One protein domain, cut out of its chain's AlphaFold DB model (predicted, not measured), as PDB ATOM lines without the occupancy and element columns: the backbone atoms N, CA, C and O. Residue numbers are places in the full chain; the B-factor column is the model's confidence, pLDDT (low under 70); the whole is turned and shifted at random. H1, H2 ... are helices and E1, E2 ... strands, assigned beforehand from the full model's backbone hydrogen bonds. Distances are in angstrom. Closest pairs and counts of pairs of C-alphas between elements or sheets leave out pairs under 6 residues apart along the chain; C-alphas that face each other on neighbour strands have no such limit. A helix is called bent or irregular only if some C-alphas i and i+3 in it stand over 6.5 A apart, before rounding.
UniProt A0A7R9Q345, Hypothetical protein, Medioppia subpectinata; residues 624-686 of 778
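What this domain is: This is residues 624 to 686 of the 778 residues of the protein "Hypothetical protein" of Medioppia subpectinata (UniProt A0A7R9Q345). One long helix, H1, makes the longest axis, and the rest folds back along one side of it, with H2 crosswise near its last residues, H4 crosswise near its middle and little H3 by its first residues. The printed part has 63 residues, with H1, E1, H2, H3, H4 in order, mostly helix. It is compact, radius of gyration of the C-alphas 11.1 A, spanning 31 by 22 by 18 A.

Where its parts are: H1, residues 624 to 642, begins at C-alpha 624 (255.526, 278.294, 361.532) and is 27.1 A long. E1, residues 650 to 652, pairs with no named strand. H2, residues 653 to 664, 17.3 A, is only just irregular: C-alphas 654 and 657 are 7.0 A apart. H3 is residues 670 to 673. H4, residues 678 to 685, 11.1 A, ends at C-alpha 685 (261.019, 279.838, 346.027).

How they stand to each other: H1 and H2 only just touch, with 3 pairs of C-alphas within 8 A, about perpendicular at 88 degrees; closest are the C-alphas of Leu 639, alone in H1, and Tyr 660, among residues 659 to 663 alone of H2. H1 touches H3 with residues 625 to 629 alone, closest C-alphas His 625 and Tyr 673, 4.8 A. H1 and H4 are close but not clearly touching, closest C-alphas Ser 633 and Leu 685, 6.8 A. O i to N i+4 pairs within hydrogen-bond range are 14 of 15 in H1, 6 of 8 in H2 and 3 of 4 in H4; H3 is too short for one.

The domain as a whole: The C-alphas farthest apart, Glu 624 and Val 647, are 32.5 A apart. The printed part has no cut and no long link. Ten residues are under pLDDT 70, among them 624 to 627.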
ATOM      1  N   GLU A 624     256.868 278.095 362.080       62.06
ATOM      2  CA  GLU A 624     255.526 278.294 361.532       62.06
ATOM      3  C   GLU A 624     255.551 279.024 360.177       62.06
ATOM      4  O   GLU A 624     254.894 278.598 359.227       62.06
ATOM      5  N   HIS A 625     256.365 280.075 360.035       66.75
ATOM      6  CA  HIS A 625     256.530 280.782 358.759       66.75
ATOM      7  C   HIS A 625     257.193 279.889 357.706       66.75
ATOM      8  O   HIS A 625     256.845 279.961 356.525       66.75
ATOM      9  N   MET A 626     258.110 279.008 358.119       64.12
ATOM     10  CA  MET A 626     258.725 278.032 357.219       64.12
ATOM     11  C   MET A 626     257.689 277.035 356.688       64.12
ATOM     12  O   MET A 626     257.584 276.861 355.475       64.12
ATOM     13  N   ARG A 627     256.856 276.448 357.560       67.62
ATOM     14  CA  ARG A 627     255.765 275.547 357.139       67.62
ATOM     15  C   ARG A 627     254.785 276.231 356.193       67.62
ATOM     16  O   ARG A 627     254.402 275.641 355.186       67.62
ATOM     17  N   ARG A 628     254.419 277.481 356.478       71.81
ATOM     18  CA  ARG A 628     253.539 278.268 355.604       71.81
ATOM     19  C   ARG A 628     254.181 278.576 354.261       71.81
ATOM     20  O   ARG A 628     253.498 278.487 353.254       71.81
ATOM     21  N   THR A 629     255.482 278.866 354.216       75.12
ATOM     22  CA  THR A 629     256.203 279.076 352.944       75.12
ATOM     23  C   THR A 629     256.210 277.797 352.096       75.12
ATOM     24  O   THR A 629     256.041 277.855 350.883       75.12
ATOM     25  N   VAL A 630     256.333 276.627 352.732       72.50
ATOM     26  CA  VAL A 630     256.225 275.320 352.058       72.50
ATOM     27  C   VAL A 630     254.798 275.030 351.587       72.50
ATOM     28  O   VAL A 630     254.609 274.445 350.525       72.50
ATOM     29  N   ALA A 631     253.773 275.422 352.344       72.94
ATOM     30  CA  ALA A 631     252.390 275.333 351.874       72.94
ATOM     31  C   ALA A 631     252.167 276.261 350.667       72.94
ATOM     32  O   ALA A 631     251.682 275.819 349.627       72.94
ATOM     33  N   PHE A 632     252.645 277.500 350.767       82.19
ATOM     34  CA  PHE A 632     252.584 278.501 349.709       82.19
ATOM     35  C   PHE A 632     253.280 278.047 348.430       82.19
ATOM     36  O   PHE A 632     252.748 278.241 347.343       82.19
ATOM     37  N   SER A 633     254.423 277.360 348.516       78.75
ATOM     38  CA  SER A 633     255.090 276.842 347.318       78.75
ATOM     39  C   SER A 633     254.209 275.861 346.536       78.75
ATOM     40  O   SER A 633     254.269 275.832 345.310       78.75
ATOM     41  N   ARG A 634     253.370 275.071 347.219       75.50
ATOM     42  CA  ARG A 634     252.417 274.154 346.566       75.50
ATOM     43  C   ARG A 634     251.305 274.920 345.868       75.50
ATOM     44  O   ARG A 634     250.951 274.589 344.744       75.50
ATOM     45  N   GLU A 635     250.811 275.963 346.520       83.75
ATOM     46  CA  GLU A 635     249.773 276.846 345.991       83.75
ATOM     47  C   GLU A 635     250.272 277.600 344.752       83.75
ATOM     48  O   GLU A 635     249.560 277.691 343.759       83.75
ATOM     49  N   VAL A 636     251.525 278.065 344.749       85.88
ATOM     50  CA  VAL A 636     252.155 278.679 343.569       85.88
ATOM     51  C   VAL A 636     252.234 277.691 342.406       85.88
ATOM     52  O   VAL A 636     251.901 278.049 341.276       85.88
ATOM     53  N   VAL A 637     252.638 276.443 342.672       79.56
ATOM     54  CA  VAL A 637     252.679 275.397 341.639       79.56
ATOM     55  C   VAL A 637     251.286 275.113 341.089       79.56
ATOM     56  O   VAL A 637     251.115 275.020 339.877       79.56
ATOM     57  N   GLU A 638     250.288 274.996 341.958       79.75
ATOM     58  CA  GLU A 638     248.904 274.761 341.558       79.75
ATOM     59  C   GLU A 638     248.352 275.920 340.712       79.75
ATOM     60  O   GLU A 638     247.827 275.692 339.621       79.75
ATOM     61  N   LEU A 639     248.567 277.161 341.155       82.44
ATOM     62  CA  LEU A 639     248.152 278.369 340.447       82.44
ATOM     63  C   LEU A 639     248.746 278.422 339.036       82.44
ATOM     64  O   LEU A 639     248.015 278.587 338.060       82.44
ATOM     65  N   LEU A 640     250.063 278.225 338.914       85.00
ATOM     66  CA  LEU A 640     250.760 278.264 337.626       85.00
ATOM     67  C   LEU A 640     250.452 277.052 336.728       85.00
ATOM     68  O   LEU A 640     250.718 277.091 335.528       85.00
ATOM     69  N   ARG A 641     249.892 275.962 337.265       79.50
ATOM     70  CA  ARG A 641     249.479 274.793 336.467       79.50
ATOM     71  C   ARG A 641     248.070 274.924 335.901       79.50
ATOM     72  O   ARG A 641     247.842 274.454 334.778       79.50
ATOM     73  N   TYR A 642     247.148 275.501 336.674       76.62
ATOM     74  CA  TYR A 642     245.708 275.381 336.429       76.62
ATOM     75  C   TYR A 642     244.962 276.707 336.254       76.62
ATOM     76  O   TYR A 642     243.826 276.675 335.775       76.62
ATOM     77  N   SER A 643     245.542 277.857 336.614       74.56
ATOM     78  CA  SER A 643     244.833 279.129 336.440       74.56
ATOM     79  C   SER A 643     244.667 279.491 334.967       74.56
ATOM     80  O   SER A 643     245.546 279.236 334.145       74.56
ATOM     81  N   ARG A 644     243.536 280.117 334.628       69.00
ATOM     82  CA  ARG A 644     243.175 280.450 333.238       69.00
ATOM     83  C   ARG A 644     244.010 281.583 332.648       69.00
ATOM     84  O   ARG A 644     244.147 281.675 331.438       69.00
ATOM     85  N   GLU A 645     244.533 282.454 333.499       69.50
ATOM     86  CA  GLU A 645     245.351 283.610 333.130       69.50
ATOM     87  C   GLU A 645     246.827 283.239 332.915       69.50
ATOM     88  O   GLU A 645     247.624 284.095 332.537       69.50
ATOM     89  N   VAL A 646     247.198 281.983 333.177       74.00
ATOM     90  CA  VAL A 646     248.561 281.475 333.030       74.00
ATOM     91  C   VAL A 646     248.708 280.812 331.665       74.00
ATOM     92  O   VAL A 646     247.963 279.897 331.322       74.00
ATOM     93  N   VAL A 647     249.720 281.234 330.908       75.38
ATOM     94  CA  VAL A 647     250.071 280.671 329.594       75.38
ATOM     95  C   VAL A 647     251.461 280.064 329.713       75.38
ATOM     96  O   VAL A 647     252.318 280.675 330.339       75.38
ATOM     97  N   ASN A 648     251.711 278.867 329.170       78.88
ATOM     98  CA  ASN A 648     253.030 278.206 329.246       78.88
ATOM     99  C   ASN A 648     253.645 278.157 330.665       78.88
ATOM    100  O   ASN A 648     254.854 278.302 330.841       78.88
ATOM    101  N   PHE A 649     252.813 277.963 331.696       86.00
ATOM    102  CA  PHE A 649     253.239 277.920 333.104       86.00
ATOM    103  C   PHE A 649     253.941 279.193 333.607       86.00
ATOM    104  O   PHE A 649     254.740 279.136 334.549       86.00
ATOM    105  N   GLN A 650     253.657 280.332 332.974       86.81
ATOM    106  CA  GLN A 650     254.198 281.635 333.334       86.81
ATOM    107  C   GLN A 650     253.125 282.722 333.403       86.81
ATOM    108  O   GLN A 650     252.075 282.648 332.760       86.81
ATOM    109  N   MET A 651     253.418 283.759 334.180       86.00
ATOM    110  CA  MET A 651     252.611 284.970 334.277       86.00
ATOM    111  C   MET A 651     253.473 286.180 334.631       86.00
ATOM    112  O   MET A 651     254.566 286.037 335.183       86.00
ATOM    113  N   THR A 652     252.971 287.385 334.374       86.56
ATOM    114  CA  THR A 652     253.655 288.607 334.807       86.56
ATOM    115  C   THR A 652     253.543 288.803 336.318       86.56
ATOM    116  O   THR A 652     252.581 288.378 336.966       86.56
ATOM    117  N   PHE A 653     254.539 289.470 336.901       86.00
ATOM    118  CA  PHE A 653     254.597 289.710 338.339       86.00
ATOM    119  C   PHE A 653     253.383 290.498 338.856       86.00
ATOM    120  O   PHE A 653     252.869 290.170 339.927       86.00
ATOM    121  N   SER A 654     252.881 291.492 338.109       80.94
ATOM    122  CA  SER A 654     251.705 292.276 338.525       80.94
ATOM    123  C   SER A 654     250.413 291.457 338.582       80.94
ATOM    124  O   SER A 654     249.532 291.756 339.391       80.94
ATOM    125  N   LEU A 655     250.307 290.397 337.774       83.44
ATOM    126  CA  LEU A 655     249.124 289.540 337.712       83.44
ATOM    127  C   LEU A 655     249.092 288.472 338.805       83.44
ATOM    128  O   LEU A 655     248.020 287.928 339.072       83.44
ATOM    129  N   PHE A 656     250.212 288.197 339.477       86.94
ATOM    130  CA  PHE A 656     250.298 287.112 340.454       86.94
ATOM    131  C   PHE A 656     249.271 287.239 341.588       86.94
ATOM    132  O   PHE A 656     248.502 286.313 341.827       86.94
ATOM    133  N   ILE A 657     249.219 288.388 342.273       84.19
ATOM    134  CA  ILE A 657     248.298 288.598 343.406       84.19
ATOM    135  C   ILE A 657     246.828 288.559 342.960       84.19
ATOM    136  O   ILE A 657     246.067 287.787 343.552       84.19
ATOM    137  N   PRO A 658     246.408 289.308 341.917       74.06
ATOM    138  CA  PRO A 658     245.047 289.209 341.390       74.06
ATOM    139  C   PRO A 658     244.642 287.776 341.024       74.06
ATOM    140  O   PRO A 658     243.518 287.354 341.299       74.06
ATOM    141  N   CYS A 659     245.560 287.016 340.426       74.62
ATOM    142  CA  CYS A 659     245.303 285.657 339.974       74.62
ATOM    143  C   CYS A 659     245.242 284.665 341.148       74.62
ATOM    144  O   CYS A 659     244.300 283.881 341.236       74.62
ATOM    145  N   TYR A 660     246.151 284.777 342.122       80.75
ATOM    146  CA  TYR A 660     246.107 284.002 343.365       80.75
ATOM    147  C   TYR A 660     244.784 284.218 344.113       80.75
ATOM    148  O   TYR A 660     244.149 283.255 344.544       80.75
ATOM    149  N   HIS A 661     244.334 285.473 344.237       76.06
ATOM    150  CA  HIS A 661     243.063 285.803 344.891       76.06
ATOM    151  C   HIS A 661     241.872 285.184 344.160       76.06
ATOM    152  O   HIS A 661     240.973 284.627 344.788       76.06
ATOM    153  N   ARG A 662     241.877 285.256 342.826       73.06
ATOM    154  CA  ARG A 662     240.833 284.691 341.968       73.06
ATOM    155  C   ARG A 662     240.759 283.170 342.059       73.06
ATOM    156  O   ARG A 662     239.652 282.642 342.095       73.06
ATOM    157  N   TYR A 663     241.907 282.496 342.094       75.25
ATOM    158  CA  TYR A 663     241.990 281.038 342.077       75.25
ATOM    159  C   TYR A 663     241.696 280.416 343.450       75.25
ATOM    160  O   TYR A 663     240.851 279.534 343.555       75.25
ATOM    161  N   PHE A 664     242.338 280.898 344.523       74.12
ATOM    162  CA  PHE A 664     242.169 280.319 345.864       74.12
ATOM    163  C   PHE A 664     241.026 280.931 346.675       74.12
ATOM    164  O   PHE A 664     240.761 280.475 347.787       74.12
ATOM    165  N   ASN A 665     240.382 281.983 346.160       67.44
ATOM    166  CA  ASN A 665     239.338 282.738 346.854       67.44
ATOM    167  C   ASN A 665     239.758 283.195 348.268       67.44
ATOM    168  O   ASN A 665     238.956 283.248 349.200       67.44
ATOM    169  N   ARG A 666     241.051 283.493 348.435       72.06
ATOM    170  CA  ARG A 666     241.642 284.027 349.665       72.06
ATOM    171  C   ARG A 666     242.796 284.950 349.330       72.06
ATOM    172  O   ARG A 666     243.426 284.851 348.277       72.06
ATOM    173  N   GLN A 667     243.105 285.813 350.279       64.69
ATOM    174  CA  GLN A 667     244.148 286.797 350.102       64.69
ATOM    175  C   GLN A 667     245.555 286.200 350.274       64.69
ATOM    176  O   GLN A 667     245.808 285.461 351.225       64.69
ATOM    177  N   CYS A 668     246.497 286.575 349.406       77.88
ATOM    178  CA  CYS A 668     247.923 286.299 349.587       77.88
ATOM    179  C   CYS A 668     248.556 287.360 350.504       77.88
ATOM    180  O   CYS A 668     249.110 288.362 350.043       77.88
ATOM    181  N   ARG A 669     248.472 287.160 351.822       78.06
ATOM    182  CA  ARG A 669     249.119 288.037 352.808       78.06
ATOM    183  C   ARG A 669     250.593 287.674 352.957       78.06
ATOM    184  O   ARG A 669     250.943 286.711 353.624       78.06
ATOM    185  N   VAL A 670     251.464 288.477 352.359       78.88
ATOM    186  CA  VAL A 670     252.917 288.231 352.333       78.88
ATOM    187  C   VAL A 670     253.525 288.129 353.748       78.88
ATOM    188  O   VAL A 670     254.402 287.298 353.992       78.88
ATOM    189  N   ILE A 671     252.994 288.911 354.695       71.19
ATOM    190  CA  ILE A 671     253.420 288.928 356.104       71.19
ATOM    191  C   ILE A 671     253.181 287.583 356.797       71.19
ATOM    192  O   ILE A 671     253.995 287.187 357.629       71.19
ATOM    193  N   ASP A 672     252.141 286.836 356.415       75.12
ATOM    194  CA  ASP A 672     251.802 285.552 357.045       75.12
ATOM    195  C   ASP A 672     252.877 284.477 356.801       75.12
ATOM    196  O   ASP A 672     252.928 283.472 357.517       75.12
ATOM    197  N   TYR A 673     253.751 284.713 355.816       74.38
ATOM    198  CA  TYR A 673     254.896 283.882 355.445       74.38
ATOM    199  C   TYR A 673     256.235 284.418 355.984       74.38
ATOM    200  O   TYR A 673     257.282 283.821 355.735       74.38
ATOM    201  N   GLY A 674     256.226 285.533 356.726       67.06
ATOM    202  CA  GLY A 674     257.426 286.175 357.276       67.06
ATOM    203  C   GLY A 674     258.136 287.144 356.321       67.06
ATOM    204  O   GLY A 674     259.313 287.454 356.526       67.06
ATOM    205  N   PHE A 675     257.448 287.626 355.282       70.62
ATOM    206  CA  PHE A 675     258.004 288.549 354.289       70.62
ATOM    207  C   PHE A 675     257.209 289.859 354.235       70.62
ATOM    208  O   PHE A 675     256.001 289.885 354.435       70.62
ATOM    209  N   ASN A 676     257.881 290.966 353.912       69.56
ATOM    210  CA  ASN A 676     257.224 292.275 353.772       69.56
ATOM    211  C   ASN A 676     256.918 292.626 352.312       69.56
ATOM    212  O   ASN A 676     256.103 293.502 352.034       69.56
ATOM    213  N   LYS A 677     257.595 291.965 351.368       74.88
ATOM    214  CA  LYS A 677     257.460 292.207 349.930       74.88
ATOM    215  C   LYS A 677     257.270 290.885 349.207       74.88
ATOM    216  O   LYS A 677     258.009 289.939 349.459       74.88
ATOM    217  N   LEU A 678     256.313 290.841 348.281       82.25
ATOM    218  CA  LEU A 678     256.005 289.638 347.504       82.25
ATOM    219  C   LEU A 678     257.230 289.108 346.752       82.25
ATOM    220  O   LEU A 678     257.445 287.905 346.704       82.25
ATOM    221  N   ILE A 679     258.049 290.008 346.203       82.00
ATOM    222  CA  ILE A 679     259.260 289.617 345.483       82.00
ATOM    223  C   ILE A 679     260.238 288.850 346.380       82.00
ATOM    224  O   ILE A 679     260.797 287.869 345.921       82.00
ATOM    225  N   GLU A 680     260.367 289.214 347.662       79.94
ATOM    226  CA  GLU A 680     261.239 288.495 348.605       79.94
ATOM    227  C   GLU A 680     260.703 287.079 348.877       79.94
ATOM    228  O   GLU A 680     261.473 286.126 348.943       79.94
ATOM    229  N   LEU A 681     259.377 286.932 348.992       83.88
ATOM    230  CA  LEU A 681     258.724 285.630 349.168       83.88
ATOM    231  C   LEU A 681     258.883 284.735 347.927       83.88
ATOM    232  O   LEU A 681     259.106 283.537 348.063       83.88
ATOM    233  N   LEU A 682     258.776 285.298 346.721       84.62
ATOM    234  CA  LEU A 682     258.952 284.550 345.473       84.62
ATOM    235  C   LEU A 682     260.428 284.226 345.192       84.62
ATOM    236  O   LEU A 682     260.729 283.140 344.702       84.62
ATOM    237  N   GLU A 683     261.355 285.122 345.538       82.12
ATOM    238  CA  GLU A 683     262.802 284.872 345.458       82.12
ATOM    239  C   GLU A 683     263.215 283.690 346.347       82.12
ATOM    240  O   GLU A 683     264.052 282.893 345.933       82.12
ATOM    241  N   GLU A 684     262.572 283.500 347.505       81.38
ATOM    242  CA  GLU A 684     262.798 282.335 348.375       81.38
ATOM    243  C   GLU A 684     262.417 280.999 347.707       81.38
ATOM    244  O   GLU A 684     262.992 279.954 348.013       81.38
ATOM    245  N   LEU A 685     261.449 281.016 346.786       80.31
ATOM    246  CA  LEU A 685     261.019 279.838 346.027       80.31
ATOM    247  C   LEU A 685     261.885 279.579 344.780       80.31
ATOM    248  O   LEU A 685     261.817 278.498 344.183       80.31
ATOM    249  N   SER A 686     262.700 280.556 344.381       78.38
ATOM    250  CA  SER A 686     263.570 280.494 343.208       78.38
ATOM    251  C   SER A 686     264.921 279.832 343.522       78.38
ATOM    252  O   SER A 686     265.431 279.961 344.636       78.38
TER     253      SER A 686